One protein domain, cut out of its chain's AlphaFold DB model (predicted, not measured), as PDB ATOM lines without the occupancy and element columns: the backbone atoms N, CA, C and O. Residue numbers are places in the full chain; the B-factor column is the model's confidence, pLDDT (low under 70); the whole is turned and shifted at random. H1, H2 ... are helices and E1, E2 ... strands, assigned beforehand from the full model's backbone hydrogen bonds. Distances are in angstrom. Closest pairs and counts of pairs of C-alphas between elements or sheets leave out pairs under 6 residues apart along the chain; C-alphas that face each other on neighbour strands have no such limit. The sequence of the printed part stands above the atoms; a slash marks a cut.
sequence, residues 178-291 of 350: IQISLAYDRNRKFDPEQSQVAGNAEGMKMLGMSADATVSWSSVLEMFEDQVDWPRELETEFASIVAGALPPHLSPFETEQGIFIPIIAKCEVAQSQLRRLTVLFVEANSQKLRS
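This is residues 178 to 291 of the 350 residues of an uncharacterized protein of Paraburkholderia fynbosensis (UniProt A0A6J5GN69). One antiparallel sheet of five strands is curled like part of a barrel, and three short helices, H2, H3 and H4, cover its hollow side in a run from the edge strand E2 to over E5. A fourth small helix, H1, sits by the end of the sheet where E1 begins and E2 ends, and H5 lies at one end of the longest axis, after E5. The printed part has 114 residues with five named strands and five named helices, in the order E1 E2 H1 H2 H3 H4 E3 E4 E5 H5; across the sheet the order is E2 E1 E5 E4 E3. The class is mixed, helices and strands. The whole is compact, with a radius of gyration of the C-alphas of 14.2 A, and its spans are 46, 31 and 24 A.

E1, residues 178 to 184, and E2, residues 190 to 199, form an antiparallel hairpin; N 181 and O 196 are 2.8 A apart, within hydrogen-bond range. E2, an edge strand, bends by 76 degrees at residue 193. Its residues 196 to 197 also pair, antiparallel, with residues 215 to 216. H1, residues 201 to 206, is on the sheet at a height of 5.1 A, over none of its strands; its closest C-alpha pair with E1 is Gly 203 and Ile 178, 5.6 A. H2, residues 217 to 224, is on the same face as H1, two layers, helices on one face of a sheet. Its height over the sheet is 7.1 A, and it is over none of the strands, but only just: 2 of its 8 C-alphas fall on E2. Its closest C-alpha pair with E2 is Ser 218 and Pro 192, 4.9 A. H2 and H3, residues 230 to 236, form a helical hairpin and only just touch, with 3 pairs of C-alphas within 8 A, the closest being Leu 221 and Pro 231, 6.5 A. They run opposite ways at a steep tilt of 44 degrees. H3 is on the sheet at a height of 4.8 A. H4, residues 238 to 242, meets H3 only through their link and is on the sheet, over E5, residues 273 to 284, at a height of 8.2 A; the closest C-alphas of H4 and E5 are Val 242 and Leu 274, 6.0 A. E3, residues 253 to 255, E4, residues 258 to 270, and E5 form a meander, each strand the antiparallel neighbour of the one before; N 255 and O 258 are 2.9 A apart, and N 263 and O 280 are 2.8 A apart. E5 bends by 55 degrees at residue 276, and N 180 of E1 is 2.9 A from its O 277. H5, residues 286 to 289, is not on the sheet. Every O i to N i+4 pair is within hydrogen-bond range in H1, H2, H3 and H4; H5 is too short for such a pair, and its one O i to N i+3 pair is not within range.

E1 begins at C-alpha 178 (3.284, 18.559, -8.803) and spans 19.4 A; E2 spans 20.6 A. H1 spans 8.6 A, H2 11.0 A, H3 9.9 A and H4 6.3 A. E3 spans 6.9 A. E4 spans 35.2 A, from C-alpha 258 (1.780, 31.343, 2.743), and E5 spans 31.3 A. H5 spans 5.1 A, ending at C-alpha 289 (11.280, 39.208, 0.168).

The C-alphas farthest apart are those of Arg 186 and Ser 291, 48.4 A. The outline is only just elongated. The sheet is strongly twisted. The printed part has no cut and no long link; the links H1 to H2 and H4 to E3 are short, with 10 residues each. The mean pLDDT of the printed part is 89.3, and residues 286 to 291 are under 70.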
ATOM      1  N   ILE A 178       4.211  19.124  -7.828       95.56
ATOM      2  CA  ILE A 178       3.284  18.559  -8.803       95.56
ATOM      3  C   ILE A 178       4.041  18.117 -10.047       95.56
ATOM      4  O   ILE A 178       5.147  18.572 -10.348       95.56
ATOM      5  N   GLN A 179       3.414  17.216 -10.774       96.56
ATOM      6  CA  GLN A 179       3.818  16.717 -12.060       96.56
ATOM      7  C   GLN A 179       2.681  16.971 -13.042       96.56
ATOM      8  O   GLN A 179       1.554  16.526 -12.832       96.56
ATOM      9  N   ILE A 180       3.006  17.652 -14.131       97.56
ATOM     10  CA  ILE A 180       2.075  17.953 -15.211       97.56
ATOM     11  C   ILE A 180       2.449  17.041 -16.373       97.56
ATOM     12  O   ILE A 180       3.579  17.087 -16.860       97.56
ATOM     13  N   SER A 181       1.530  16.177 -16.784       97.88
ATOM     14  CA  SER A 181       1.674  15.306 -17.949       97.88
ATOM     15  C   SER A 181       0.888  15.921 -19.097       97.88
ATOM     16  O   SER A 181      -0.329  16.062 -19.004       97.88
ATOM     17  N   LEU A 182       1.589  16.323 -20.155       97.25
ATOM     18  CA  LEU A 182       1.018  17.115 -21.239       97.25
ATOM     19  C   LEU A 182       0.560  16.204 -22.381       97.25
ATOM     20  O   LEU A 182       1.336  15.408 -22.926       97.25
ATOM     21  N   ALA A 183      -0.707  16.347 -22.746       96.69
ATOM     22  CA  ALA A 183      -1.327  15.712 -23.891       96.69
ATOM     23  C   ALA A 183      -1.362  16.670 -25.088       96.69
ATOM     24  O   ALA A 183      -1.351  17.894 -24.950       96.69
ATOM     25  N   TYR A 184      -1.383  16.085 -26.282       95.75
ATOM     26  CA  TYR A 184      -1.477  16.820 -27.535       95.75
ATOM     27  C   TYR A 184      -2.480  16.133 -28.450       95.75
ATOM     28  O   TYR A 184      -2.553  14.901 -28.481       95.75
ATOM     29  N   ASP A 185      -3.203  16.929 -29.226       94.44
ATOM     30  CA  ASP A 185      -4.130  16.439 -30.234       94.44
ATOM     31  C   ASP A 185      -3.400  15.835 -31.455       94.44
ATOM     32  O   ASP A 185      -2.165  15.792 -31.553       94.44
ATOM     33  N   ARG A 186      -4.176  15.379 -32.447       91.62
ATOM     34  CA  ARG A 186      -3.642  14.800 -33.695       91.62
ATOM     35  C   ARG A 186      -2.806  15.787 -34.522       91.62
ATOM     36  O   ARG A 186      -1.970  15.348 -35.306       91.62
ATOM     37  N   ASN A 187      -3.009  17.088 -34.334       92.31
ATOM     38  CA  ASN A 187      -2.274  18.160 -35.001       92.31
ATOM     39  C   ASN A 187      -1.060  18.627 -34.187       92.31
ATOM     40  O   ASN A 187      -0.443  19.632 -34.539       92.31
ATOM     41  N   ARG A 188      -0.700  17.901 -33.116       89.31
ATOM     42  CA  ARG A 188       0.380  18.253 -32.183       89.31
ATOM     43  C   ARG A 188       0.135  19.564 -31.432       89.31
ATOM     44  O   ARG A 188       1.088  20.138 -30.905       89.31
ATOM     45  N   LYS A 189      -1.114  20.024 -31.347       93.19
ATOM     46  CA  LYS A 189      -1.504  21.163 -30.518       93.19
ATOM     47  C   LYS A 189      -1.721  20.690 -29.084       93.19
ATOM     48  O   LYS A 189      -2.230  19.595 -28.868       93.19
ATOM     49  N   PHE A 190      -1.282  21.495 -28.121       94.69
ATOM     50  CA  PHE A 190      -1.471  21.209 -26.702       94.69
ATOM     51  C   PHE A 190      -2.965  21.068 -26.367       94.69
ATOM     52  O   PHE A 190      -3.770  21.886 -26.814       94.69
ATOM     53  N   ASP A 191      -3.305  20.026 -25.606       96.25
ATOM     54  CA  ASP A 191      -4.668  19.701 -25.187       96.25
ATOM     55  C   ASP A 191      -4.774  19.797 -23.650       96.25
ATOM     56  O   ASP A 191      -4.331  18.879 -22.944       96.25
ATOM     57  N   PRO A 192      -5.318  20.901 -23.104       95.06
ATOM     58  CA  PRO A 192      -5.409  21.108 -21.660       95.06
ATOM     59  C   PRO A 192      -6.419  20.174 -20.976       95.06
ATOM     60  O   PRO A 192      -6.258  19.874 -19.794       95.06
ATOM     61  N   GLU A 193      -7.437  19.685 -21.688       95.81
ATOM     62  CA  GLU A 193      -8.459  18.795 -21.120       95.81
ATOM     63  C   GLU A 193      -7.911  17.381 -20.905       95.81
ATOM     64  O   GLU A 193      -8.215  16.734 -19.902       95.81
ATOM     65  N   GLN A 194      -7.069  16.909 -21.828       96.56
ATOM     66  CA  GLN A 194      -6.425  15.594 -21.741       96.56
ATOM     67  C   GLN A 194      -5.106  15.613 -20.954       96.56
ATOM     68  O   GLN A 194      -4.578  14.558 -20.594       96.56
ATOM     69  N   SER A 195      -4.553  16.796 -20.689       97.50
ATOM     70  CA  SER A 195      -3.360  16.959 -19.856       97.50
ATOM     71  C   SER A 195      -3.707  16.796 -18.385       97.50
ATOM     72  O   SER A 195      -4.755  17.248 -17.943       97.50
ATOM     73  N   GLN A 196      -2.828  16.164 -17.613       97.81
ATOM     74  CA  GLN A 196      -3.115  15.757 -16.236       97.81
ATOM     75  C   GLN A 196      -2.127  16.353 -15.241       97.81
ATOM     76  O   GLN A 196      -0.920  16.357 -15.486       97.81
ATOM     77  N   VAL A 197      -2.632  16.768 -14.082       96.94
ATOM     78  CA  VAL A 197      -1.838  17.148 -12.911       96.94
ATOM     79  C   VAL A 197      -2.033  16.130 -11.809       96.94
ATOM     80  O   VAL A 197      -3.155  15.837 -11.401       96.94
ATOM     81  N   ALA A 198      -0.914  15.631 -11.306       96.25
ATOM     82  CA  ALA A 198      -0.842  14.829 -10.098       96.25
ATOM     83  C   ALA A 198       0.354  15.297  -9.270       96.25
ATOM     84  O   ALA A 198       1.281  15.909  -9.790       96.25
ATOM     85  N   GLY A 199       0.382  15.002  -7.983       92.56
ATOM     86  CA  GLY A 199       1.435  15.476  -7.095       92.56
ATOM     87  C   GLY A 199       1.518  14.626  -5.848       92.56
ATOM     88  O   GLY A 199       0.833  13.616  -5.719       92.56
ATOM     89  N   ASN A 200       2.382  15.021  -4.924       91.06
ATOM     90  CA  ASN A 200       2.290  14.480  -3.575       91.06
ATOM     91  C   ASN A 200       1.257  15.253  -2.747       91.06
ATOM     92  O   ASN A 200       0.746  16.287  -3.180       91.06
ATOM     93  N   ALA A 201       0.963  14.746  -1.549       90.06
ATOM     94  CA  ALA A 201      -0.093  15.272  -0.694       90.06
ATOM     95  C   ALA A 201       0.027  16.785  -0.458       90.06
ATOM     96  O   ALA A 201      -0.959  17.508  -0.566       90.06
ATOM     97  N   GLU A 202       1.229  17.278  -0.172       90.25
ATOM     98  CA  GLU A 202       1.468  18.690   0.113       90.25
ATOM     99  C   GLU A 202       1.387  19.559  -1.147       90.25
ATOM    100  O   GLU A 202       0.874  20.675  -1.076       90.25
ATOM    101  N   GLY A 203       1.852  19.055  -2.297       90.19
ATOM    102  CA  GLY A 203       1.717  19.738  -3.585       90.19
ATOM    103  C   GLY A 203       0.259  19.863  -4.027       90.19
ATOM    104  O   GLY A 203      -0.179  20.953  -4.374       90.19
ATOM    105  N   MET A 204      -0.519  18.781  -3.936       92.19
ATOM    106  CA  MET A 204      -1.945  18.807  -4.292       92.19
ATOM    107  C   MET A 204      -2.760  19.656  -3.315       92.19
ATOM    108  O   MET A 204      -3.589  20.458  -3.740       92.19
ATOM    109  N   LYS A 205      -2.468  19.571  -2.010       89.88
ATOM    110  CA  LYS A 205      -3.114  20.410  -0.990       89.88
ATOM    111  C   LYS A 205      -2.883  21.903  -1.237       89.88
ATOM    112  O   LYS A 205      -3.765  22.700  -0.939       89.88
ATOM    113  N   MET A 206      -1.720  22.288  -1.767       86.75
ATOM    114  CA  MET A 206      -1.445  23.682  -2.138       86.75
ATOM    115  C   MET A 206      -2.373  24.178  -3.246       86.75
ATOM    116  O   MET A 206      -2.790  25.330  -3.215       86.75
ATOM    117  N   LEU A 207      -2.733  23.302  -4.182       87.38
ATOM    118  CA  LEU A 207      -3.714  23.602  -5.220       87.38
ATOM    119  C   LEU A 207      -5.163  23.485  -4.716       87.38
ATOM    120  O   LEU A 207      -6.079  23.506  -5.521       87.38
ATOM    121  N   GLY A 208      -5.398  23.294  -3.411       87.25
ATOM    122  CA  GLY A 208      -6.741  23.079  -2.862       87.25
ATOM    123  C   GLY A 208      -7.343  21.703  -3.179       87.25
ATOM    124  O   GLY A 208      -8.550  21.519  -3.039       87.25
ATOM    125  N   MET A 209      -6.525  20.729  -3.591       88.88
ATOM    126  CA  MET A 209      -6.965  19.403  -4.046       88.88
ATOM    127  C   MET A 209      -6.683  18.305  -3.011       88.88
ATOM    128  O   MET A 209      -5.850  18.464  -2.112       88.88
ATOM    129  N   SER A 210      -7.364  17.159  -3.140       88.75
ATOM    130  CA  SER A 210      -7.061  15.979  -2.323       88.75
ATOM    131  C   SER A 210      -5.702  15.375  -2.700       88.75
ATOM    132  O   SER A 210      -5.223  15.518  -3.823       88.75
ATOM    133  N   ALA A 211      -5.060  14.700  -1.744       86.62
ATOM    134  CA  ALA A 211      -3.700  14.174  -1.897       86.62
ATOM    135  C   ALA A 211      -3.546  13.123  -3.012       86.62
ATOM    136  O   ALA A 211      -2.448  12.928  -3.524       86.62
ATOM    137  N   ASP A 212      -4.634  12.438  -3.347       88.88
ATOM    138  CA  ASP A 212      -4.746  11.375  -4.343       88.88
ATOM    139  C   ASP A 212      -5.407  11.838  -5.651       88.88
ATOM    140  O   ASP A 212      -5.571  11.039  -6.577       88.88
ATOM    141  N   ALA A 213      -5.779  13.118  -5.749       90.38
ATOM    142  CA  ALA A 213      -6.415  13.648  -6.940       90.38
ATOM    143  C   ALA A 213      -5.472  13.582  -8.146       90.38
ATOM    144  O   ALA A 213      -4.288  13.918  -8.077       90.38
ATOM    145  N   THR A 214      -6.038  13.200  -9.285       94.12
ATOM    146  CA  THR A 214      -5.486  13.508 -10.602       94.12
ATOM    147  C   THR A 214      -6.531  14.339 -11.319       94.12
ATOM    148  O   THR A 214      -7.658  13.879 -11.501       94.12
ATOM    149  N   VAL A 215      -6.180  15.566 -11.680       95.25
ATOM    150  CA  VAL A 215      -7.102  16.521 -12.309       95.25
ATOM    151  C   VAL A 215      -6.621  16.872 -13.706       95.25
ATOM    152  O   VAL A 215      -5.431  16.739 -13.997       95.25
ATOM    153  N   SER A 216      -7.523  17.323 -14.574       96.81
ATOM    154  CA  SER A 216      -7.090  17.880 -15.850       96.81
ATOM    155  C   SER A 216      -6.385  19.220 -15.637       96.81
ATOM    156  O   SER A 216      -6.638  19.942 -14.668       96.81
ATOM    157  N   TRP A 217      -5.497  19.569 -16.562       95.88
ATOM    158  CA  TRP A 217      -4.860  20.878 -16.573       95.88
ATOM    159  C   TRP A 217      -5.892  21.988 -16.804       95.88
ATOM    160  O   TRP A 217      -5.819  23.022 -16.149       95.88
ATOM    161  N   SER A 218      -6.918  21.744 -17.628       94.94
ATOM    162  CA  SER A 218      -8.043  22.674 -17.792       94.94
ATOM    163  C   SER A 218      -8.729  23.016 -16.465       94.94
ATOM    164  O   SER A 218      -8.946  24.191 -16.189       94.94
ATOM    165  N   SER A 219      -8.972  22.034 -15.588       93.38
ATOM    166  CA  SER A 219      -9.559  22.291 -14.266       93.38
ATOM    167  C   SER A 219      -8.635  23.093 -13.348       93.38
ATOM    168  O   SER A 219      -9.116  23.834 -12.497       93.38
ATOM    169  N   VAL A 220      -7.312  22.966 -13.501       91.81
ATOM    170  CA  VAL A 220      -6.343  23.796 -12.764       91.81
ATOM    171  C   VAL A 220      -6.446  25.249 -13.224       91.81
ATOM    172  O   VAL A 220      -6.509  26.144 -12.386       91.81
ATOM    173  N   LEU A 221      -6.512  25.489 -14.537       92.19
ATOM    174  CA  LEU A 221      -6.690  26.834 -15.096       92.19
ATOM    175  C   LEU A 221      -8.016  27.460 -14.655       92.19
ATOM    176  O   LEU A 221      -8.038  28.624 -14.264       92.19
ATOM    177  N   GLU A 222      -9.106  26.691 -14.689       90.12
ATOM    178  CA  GLU A 222     -10.431  27.135 -14.242       90.12
ATOM    179  C   GLU A 222     -10.462  27.443 -12.747       90.12
ATOM    180  O   GLU A 222     -11.100  28.396 -12.333       90.12
ATOM    181  N   MET A 223      -9.753  26.676 -11.918       86.62
ATOM    182  CA  MET A 223      -9.729  26.904 -10.472       86.62
ATOM    183  C   MET A 223      -9.021  28.206 -10.084       86.62
ATOM    184  O   MET A 223      -9.381  28.835  -9.090       86.62
ATOM    185  N   PHE A 224      -7.998  28.583 -10.848       84.81
ATOM    186  CA  PHE A 224      -7.206  29.782 -10.592       84.81
ATOM    187  C   PHE A 224      -7.693  31.019 -11.359       84.81
ATOM    188  O   PHE A 224      -7.283  32.128 -11.014       84.81
ATOM    189  N   GLU A 225      -8.571  30.838 -12.349       80.62
ATOM    190  CA  GLU A 225      -9.129  31.873 -13.229       80.62
ATOM    191  C   GLU A 225      -8.098  32.961 -13.591       80.62
ATOM    192  O   GLU A 225      -7.090  32.660 -14.230       80.62
ATOM    193  N   ASP A 226      -8.358  34.213 -13.199       76.62
ATOM    194  CA  ASP A 226      -7.488  35.379 -13.398       76.62
ATOM    195  C   ASP A 226      -6.799  35.822 -12.086       76.62
ATOM    196  O   ASP A 226      -6.274  36.929 -11.991       76.62
ATOM    197  N   GLN A 227      -6.841  34.992 -11.039       77.62
ATOM    198  CA  GLN A 227      -6.291  35.329  -9.719       77.62
ATOM    199  C   GLN A 227      -4.839  34.891  -9.548       77.62
ATOM    200  O   GLN A 227      -4.127  35.416  -8.690       77.62
ATOM    201  N   VAL A 228      -4.404  33.907 -10.337       85.81
ATOM    202  CA  VAL A 228      -3.045  33.377 -10.290       85.81
ATOM    203  C   VAL A 228      -2.508  33.208 -11.706       85.81
ATOM    204  O   VAL A 228      -3.038  32.430 -12.495       85.81
ATOM    205  N   ASP A 229      -1.412  33.904 -12.004       89.75
ATOM    206  CA  ASP A 229      -0.882  34.008 -13.367       89.75
ATOM    207  C   ASP A 229       0.003  32.821 -13.781       89.75
ATOM    208  O   ASP A 229       0.049  32.456 -14.959       89.75
ATOM    209  N   TRP A 230       0.678  32.171 -12.822       92.81
ATOM    210  CA  TRP A 230       1.717  31.180 -13.129       92.81
ATOM    211  C   TRP A 230       1.282  30.013 -14.030       92.81
ATOM    212  O   TRP A 230       2.108  29.580 -14.839       92.81
ATOM    213  N   PRO A 231       0.046  29.467 -13.953       93.94
ATOM    214  CA  PRO A 231      -0.363  28.392 -14.849       93.94
ATOM    215  C   PRO A 231      -0.387  28.854 -16.309       93.94
ATOM    216  O   PRO A 231       0.098  28.144 -17.187       93.94
ATOM    217  N   ARG A 232      -0.896  30.066 -16.571       92.81
ATOM    218  CA  ARG A 232      -0.973  30.630 -17.926       92.81
ATOM    219  C   ARG A 232       0.403  31.048 -18.433       92.81
ATOM    220  O   ARG A 232       0.735  30.761 -19.579       92.81
ATOM    221  N   GLU A 233       1.225  31.649 -17.575       93.62
ATOM    222  CA  GLU A 233       2.629  31.946 -17.892       93.62
ATOM    223  C   GLU A 233       3.374  30.673 -18.311       93.62
ATOM    224  O   GLU A 233       4.039  30.641 -19.348       93.62
ATOM    225  N   LEU A 234       3.194  29.585 -17.560       94.06
ATOM    226  CA  LEU A 234       3.811  28.303 -17.866       94.06
ATOM    227  C   LEU A 234       3.388  27.764 -19.245       94.06
ATOM    228  O   LEU A 234       4.248  27.304 -19.998       94.06
ATOM    229  N   GLU A 235       2.101  27.844 -19.597       93.25
ATOM    230  CA  GLU A 235       1.619  27.428 -20.923       93.25
ATOM    231  C   GLU A 235       2.257  28.228 -22.059       93.25
ATOM    232  O   GLU A 235       2.665  27.649 -23.073       93.25
ATOM    233  N   THR A 236       2.372  29.551 -21.892       92.69
ATOM    234  CA  THR A 236       2.965  30.425 -22.918       92.69
ATOM    235  C   THR A 236       4.433  30.096 -23.190       92.69
ATOM    236  O   THR A 236       4.920  30.293 -24.304       92.69
ATOM    237  N   GLU A 237       5.113  29.493 -22.217       93.31
ATOM    238  CA  GLU A 237       6.538  29.182 -22.271       93.31
ATOM    239  C   GLU A 237       6.847  27.755 -22.747       93.31
ATOM    240  O   GLU A 237       8.013  27.414 -22.967       93.31
ATOM    241  N   PHE A 238       5.843  26.902 -22.993       93.50
ATOM    242  CA  PHE A 238       6.076  25.521 -23.443       93.50
ATOM    243  C   PHE A 238       6.952  25.430 -24.696       93.50
ATOM    244  O   PHE A 238       7.846  24.583 -24.760       93.50
ATOM    245  N   ALA A 239       6.731  26.300 -25.683       91.19
ATOM    246  CA  ALA A 239       7.526  26.308 -26.910       91.19
ATOM    247  C   ALA A 239       8.997  26.679 -26.641       91.19
ATOM    248  O   ALA A 239       9.904  26.050 -27.189       91.19
ATOM    249  N   SER A 240       9.223  27.655 -25.756       91.88
ATOM    250  CA  SER A 240      10.548  28.112 -25.326       91.88
ATOM    251  C   SER A 240      11.307  27.005 -24.581       91.88
ATOM    252  O   SER A 240      12.458  26.692 -24.903       91.88
ATOM    253  N   ILE A 241      10.622  26.308 -23.669       91.81
ATOM    254  CA  ILE A 241      11.174  25.173 -22.911       91.81
ATOM    255  C   ILE A 241      11.583  24.028 -23.848       91.81
ATOM    256  O   ILE A 241      12.662  23.456 -23.693       91.81
ATOM    257  N   VAL A 242      10.757  23.692 -24.848       92.31
ATOM    258  CA  VAL A 242      11.090  22.652 -25.843       92.31
ATOM    259  C   VAL A 242      12.327  23.024 -26.662       92.31
ATOM    260  O   VAL A 242      13.107  22.140 -27.016       92.31
ATOM    261  N   ALA A 243      12.533  24.314 -26.933       91.56
ATOM    262  CA  ALA A 243      13.716  24.819 -27.626       91.56
ATOM    263  C   ALA A 243      14.995  24.809 -26.759       91.56
ATOM    264  O   ALA A 243      16.071  25.126 -27.264       91.56
ATOM    265  N   GLY A 244      14.898  24.421 -25.482       87.31
ATOM    266  CA  GLY A 244      16.028  24.341 -24.557       87.31
ATOM    267  C   GLY A 244      16.368  25.663 -23.870       87.31
ATOM    268  O   GLY A 244      17.475  25.800 -23.347       87.31
ATOM    269  N   ALA A 245      15.451  26.635 -23.868       88.38
ATOM    270  CA  ALA A 245      15.614  27.844 -23.070       88.38
ATOM    271  C   ALA A 245      15.668  27.510 -21.570       88.38
ATOM    272  O   ALA A 245      15.164  26.476 -21.117       88.38
ATOM    273  N   LEU A 246      16.281  28.405 -20.789       82.50
ATOM    274  CA  LEU A 246      16.208  28.313 -19.334       82.50
ATOM    275  C   LEU A 246      14.739  28.375 -18.893       82.50
ATOM    276  O   LEU A 246      13.963  29.108 -19.511       82.50
ATOM    277  N   PRO A 247      14.346  27.630 -17.842       82.12
ATOM    278  CA  PRO A 247      12.974  27.670 -17.373       82.12
ATOM    279  C   PRO A 247      12.562  29.105 -17.015       82.12
ATOM    280  O   PRO A 247      13.344  29.806 -16.362       82.12
ATOM    281  N   PRO A 248      11.365  29.550 -17.428       84.56
ATOM    282  CA  PRO A 248      10.886  30.891 -17.126       84.56
ATOM    283  C   PRO A 248      10.742  31.106 -15.619       84.56
ATOM    284  O   PRO A 248      10.521  30.170 -14.843       84.56
ATOM    285  N   HIS A 249      10.812  32.370 -15.213       85.56
ATOM    286  CA  HIS A 249      10.340  32.758 -13.893       85.56
ATOM    287  C   HIS A 249       8.814  32.741 -13.902       85.56
ATOM    288  O   HIS A 249       8.201  33.376 -14.754       85.56
ATOM    289  N   LEU A 250       8.231  32.003 -12.964       91.44
ATOM    290  CA  LEU A 250       6.790  31.920 -12.777       91.44
ATOM    291  C   LEU A 250       6.367  32.819 -11.614       91.44
ATOM    292  O   LEU A 250       7.067  32.899 -10.595       91.44
ATOM    293  N   SER A 251       5.226  33.482 -11.768       90.00
ATOM    294  CA  SER A 251       4.710  34.435 -10.796       90.00
ATOM    295  C   SER A 251       4.408  33.768  -9.450       90.00
ATOM    296  O   SER A 251       3.820  32.681  -9.395       90.00
ATOM    297  N   PRO A 252       4.802  34.397  -8.330       89.06
ATOM    298  CA  PRO A 252       4.417  33.922  -7.013       89.06
ATOM    299  C   PRO A 252       2.903  33.988  -6.816       89.06
ATOM    300  O   PRO A 252       2.227  34.852  -7.369       89.06
ATOM    301  N   PHE A 253       2.386  33.135  -5.940       87.69
ATOM    302  CA  PHE A 253       0.977  33.148  -5.560       87.69
ATOM    303  C   PHE A 253       0.799  32.906  -4.065       87.69
ATOM    304  O   PHE A 253       1.671  32.343  -3.401       87.69
ATOM    305  N   GLU A 254      -0.321  33.371  -3.521       84.75
ATOM    306  CA  GLU A 254      -0.655  33.241  -2.105       84.75
ATOM    307  C   GLU A 254      -1.667  32.112  -1.886       84.75
ATOM    308  O   GLU A 254      -2.588  31.909  -2.674       84.75
ATOM    309  N   THR A 255      -1.485  31.370  -0.796       82.44
ATOM    310  CA  THR A 255      -2.424  30.359  -0.298       82.44
ATOM    311  C   THR A 255      -2.608  30.540   1.210       82.44
ATOM    312  O   THR A 255      -1.833  31.252   1.852       82.44
ATOM    313  N   GLU A 256      -3.538  29.802   1.827       80.44
ATOM    314  CA  GLU A 256      -3.678  29.765   3.297       80.44
ATOM    315  C   GLU A 256      -2.382  29.355   4.027       80.44
ATOM    316  O   GLU A 256      -2.226  29.613   5.218       80.44
ATOM    317  N   GLN A 257      -1.449  28.695   3.330       79.88
ATOM    318  CA  GLN A 257      -0.184  28.214   3.890       79.88
ATOM    319  C   GLN A 257       0.973  29.212   3.724       79.88
ATOM    320  O   GLN A 257       2.064  28.942   4.223       79.88
ATOM    321  N   GLY A 258       0.761  30.330   3.023       85.06
ATOM    322  CA  GLY A 258       1.780  31.343   2.743       85.06
ATOM    323  C   GLY A 258       1.919  31.670   1.256       85.06
ATOM    324  O   GLY A 258       1.097  31.272   0.430       85.06
ATOM    325  N   ILE A 259       2.983  32.403   0.928       86.88
ATOM    326  CA  ILE A 259       3.325  32.788  -0.445       86.88
ATOM    327  C   ILE A 259       4.283  31.749  -1.020       86.88
ATOM    328  O   ILE A 259       5.260  31.369  -0.369       86.88
ATOM    329  N   PHE A 260       4.033  31.313  -2.248       88.81
ATOM    330  CA  PHE A 260       4.817  30.290  -2.924       88.81
ATOM    331  C   PHE A 260       5.293  30.763  -4.289       88.81
ATOM    332  O   PHE A 260       4.577  31.455  -5.006       88.81
ATOM    333  N   ILE A 261       6.510  30.358  -4.643       90.69
ATOM    334  CA  ILE A 261       7.121  30.578  -5.950       90.69
ATOM    335  C   ILE A 261       7.162  29.227  -6.671       90.69
ATOM    336  O   ILE A 261       7.830  28.305  -6.181       90.69
ATOM    337  N   PRO A 262       6.458  29.076  -7.803       93.56
ATOM    338  CA  PRO A 262       6.565  27.892  -8.643       93.56
ATOM    339  C   PRO A 262       7.928  27.868  -9.346       93.56
ATOM    340  O   PRO A 262       8.365  28.856  -9.931       93.56
ATOM    341  N   ILE A 263       8.608  26.726  -9.308       92.31
ATOM    342  CA  ILE A 263       9.897  26.507  -9.967       92.31
ATOM    343  C   ILE A 263       9.824  25.217 -10.766       92.31
ATOM    344  O   ILE A 263       9.549  24.145 -10.225       92.31
ATOM    345  N   ILE A 264      10.129  25.299 -12.055       93.88
ATOM    346  CA  ILE A 264      10.239  24.121 -12.908       93.88
ATOM    347  C   ILE A 264      11.552  23.407 -12.569       93.88
ATOM    348  O   ILE A 264      12.640  23.898 -12.857       93.88
ATOM    349  N   ALA A 265      11.451  22.237 -11.943       92.06
ATOM    350  CA  ALA A 265      12.608  21.456 -11.507       92.06
ATOM    351  C   ALA A 265      13.041  20.399 -12.527       92.06
ATOM    352  O   ALA A 265      14.181  19.937 -12.499       92.06
ATOM    353  N   LYS A 266      12.127  19.974 -13.406       93.12
ATOM    354  CA  LYS A 266      12.411  18.984 -14.447       93.12
ATOM    355  C   LYS A 266      11.461  19.147 -15.626       93.12
ATOM    356  O   LYS A 266      10.254  19.266 -15.425       93.12
ATOM    357  N   CYS A 267      12.008  19.033 -16.830       93.81
ATOM    358  CA  CYS A 267      11.265  18.935 -18.081       93.81
ATOM    359  C   CYS A 267      11.648  17.632 -18.786       93.81
ATOM    360  O   CYS A 267      12.828  17.289 -18.855       93.81
ATOM    361  N   GLU A 268      10.673  16.909 -19.328       95.44
ATOM    362  CA  GLU A 268      10.908  15.748 -20.189       95.44
ATOM    363  C   GLU A 268      10.352  16.061 -21.575       95.44
ATOM    364  O   GLU A 268       9.144  16.232 -21.747       95.44
ATOM    365  N   VAL A 269      11.238  16.142 -22.566       93.88
ATOM    366  CA  VAL A 269      10.889  16.401 -23.966       93.88
ATOM    367  C   VAL A 269      11.105  15.120 -24.763       93.88
ATOM    368  O   VAL A 269      12.161  14.496 -24.675       93.88
ATOM    369  N   ALA A 270      10.113  14.724 -25.557       92.75
ATOM    370  CA  ALA A 270      10.214  13.585 -26.461       92.75
ATOM    371  C   ALA A 270       9.602  13.941 -27.814       92.75
ATOM    372  O   ALA A 270       8.495  14.475 -27.873       92.75
ATOM    373  N   GLN A 271      10.312  13.618 -28.901       89.69
ATOM    374  CA  GLN A 271       9.882  13.911 -30.277       89.69
ATOM    375  C   GLN A 271       9.544  15.400 -30.491       89.69
ATOM    376  O   GLN A 271       8.549  15.736 -31.130       89.69
ATOM    377  N   SER A 272      10.363  16.286 -29.917       90.44
ATOM    378  CA  SER A 272      10.167  17.744 -29.958       90.44
ATOM    379  C   SER A 272       8.840  18.220 -29.346       90.44
ATOM    380  O   SER A 272       8.316  19.257 -29.738       90.44
ATOM    381  N   GLN A 273       8.284  17.466 -28.393       92.94
ATOM    382  CA  GLN A 273       7.126  17.866 -27.593       92.94
ATOM    383  C   GLN A 273       7.442  17.718 -26.107       92.94
ATOM    384  O   GLN A 273       8.035  16.720 -25.686       92.94
ATOM    385  N   LEU A 274       7.028  18.697 -25.309       94.50
ATOM    386  CA  LEU A 274       7.133  18.631 -23.859       94.50
ATOM    387  C   LEU A 274       6.123  17.603 -23.355       94.50
ATOM    388  O   LEU A 274       4.932  17.765 -23.544       94.50
ATOM    389  N   ARG A 275       6.573  16.503 -22.759       96.44
ATOM    390  CA  ARG A 275       5.679  15.434 -22.283       96.44
ATOM    391  C   ARG A 275       5.347  15.573 -20.818       96.44
ATOM    392  O   ARG A 275       4.251  15.208 -20.397       96.44
ATOM    393  N   ARG A 276       6.306  16.059 -20.036       96.88
ATOM    394  CA  ARG A 276       6.160  16.131 -18.591       96.88
ATOM    395  C   ARG A 276       6.935  17.294 -18.010       96.88
ATOM    396  O   ARG A 276       8.076  17.540 -18.396       96.88
ATOM    397  N   LEU A 277       6.327  17.935 -17.024       95.88
ATOM    398  CA  LEU A 277       6.944  18.940 -16.176       95.88
ATOM    399  C   LEU A 277       6.844  18.512 -14.719       95.88
ATOM    400  O   LEU A 277       5.835  17.955 -14.299       95.88
ATOM    401  N   THR A 278       7.886  18.781 -13.944       95.50
ATOM    402  CA  THR A 278       7.837  18.742 -12.481       95.50
ATOM    403  C   THR A 278       7.996  20.159 -11.965       95.50
ATOM    404  O   THR A 278       9.016  20.796 -12.233       95.50
ATOM    405  N   VAL A 279       7.006  20.627 -11.214       95.00
ATOM    406  CA  VAL A 279       7.002  21.952 -10.595       95.00
ATOM    407  C   VAL A 279       7.131  21.775  -9.087       95.00
ATOM    408  O   VAL A 279       6.390  21.006  -8.474       95.00
ATOM    409  N   LEU A 280       8.109  22.459  -8.504       94.19
ATOM    410  CA  LEU A 280       8.284  22.600  -7.066       94.19
ATOM    411  C   LEU A 280       7.713  23.938  -6.629       94.19
ATOM    412  O   LEU A 280       7.879  24.938  -7.318       94.19
ATOM    413  N   PHE A 281       7.110  23.970  -5.452       92.06
ATOM    414  CA  PHE A 281       6.613  25.201  -4.863       92.06
ATOM    415  C   PHE A 281       7.455  25.573  -3.652       92.06
ATOM    416  O   PHE A 281       7.416  24.914  -2.605       92.06
ATOM    417  N   VAL A 282       8.248  26.627  -3.811       89.31
ATOM    418  CA  VAL A 282       9.158  27.110  -2.775       89.31
ATOM    419  C   VAL A 282       8.470  28.198  -1.976       89.31
ATOM    420  O   VAL A 282       7.924  29.144  -2.532       89.31
ATOM    421  N   GLU A 283       8.490  28.056  -0.658       87.38
ATOM    422  CA  GLU A 283       7.905  29.038   0.244       87.38
ATOM    423  C   GLU A 283       8.726  30.329   0.215       87.38
ATOM    424  O   GLU A 283       9.917  30.352   0.540       87.38
ATOM    425  N   ALA A 284       8.074  31.409  -0.189       81.25
ATOM    426  CA  ALA A 284       8.614  32.746  -0.151       81.25
ATOM    427  C   ALA A 284       8.522  33.266   1.286       81.25
ATOM    428  O   ALA A 284       7.431  33.474   1.819       81.25
ATOM    429  N   ASN A 285       9.668  33.535   1.922       75.25
ATOM    430  CA  ASN A 285       9.670  34.270   3.183       75.25
ATOM    431  C   ASN A 285       9.245  35.719   2.903       75.25
ATOM    432  O   ASN A 285      10.066  36.563   2.544       75.25
ATOM    433  N   SER A 286       7.952  35.988   3.060       60.34
ATOM    434  CA  SER A 286       7.327  37.276   2.754       60.34
ATOM    435  C   SER A 286       7.976  38.446   3.502       60.34
ATOM    436  O   SER A 286       8.074  39.539   2.952       60.34
ATOM    437  N   GLN A 287       8.502  38.221   4.712       60.44
ATOM    438  CA  GLN A 287       9.219  39.239   5.486       60.44
ATOM    439  C   GLN A 287      10.593  39.572   4.891       60.44
ATOM    440  O   GLN A 287      10.969  40.740   4.863       60.44
ATOM    441  N   LYS A 288      11.327  38.574   4.384       61.62
ATOM    442  CA  LYS A 288      12.638  38.779   3.736       61.62
ATOM    443  C   LYS A 288      12.525  39.272   2.292       61.62
ATOM    444  O   LYS A 288      13.410  39.975   1.821       61.62
ATOM    445  N   LEU A 289      11.456  38.900   1.589       57.56
ATOM    446  CA  LEU A 289      11.280  39.208   0.168       57.56
ATOM    447  C   LEU A 289      10.654  40.584  -0.080       57.56
ATOM    448  O   LEU A 289      10.946  41.191  -1.106       57.56
ATOM    449  N   ARG A 290       9.880  41.126   0.874       54.19
ATOM    450  CA  ARG A 290       9.302  42.482   0.785       54.19
ATOM    451  C   ARG A 290      10.339  43.586   0.574       54.19
ATOM    452  O   ARG A 290      10.028  44.574  -0.073       54.19
ATOM    453  N   SER A 291      11.546  43.442   1.119       56.25
ATOM    454  CA  SER A 291      12.616  44.435   0.947       56.25
ATOM    455  C   SER A 291      13.408  44.268  -0.350       56.25
ATOM    456  O   SER A 291      14.149  45.173  -0.715       56.25
TER     457      SER A 291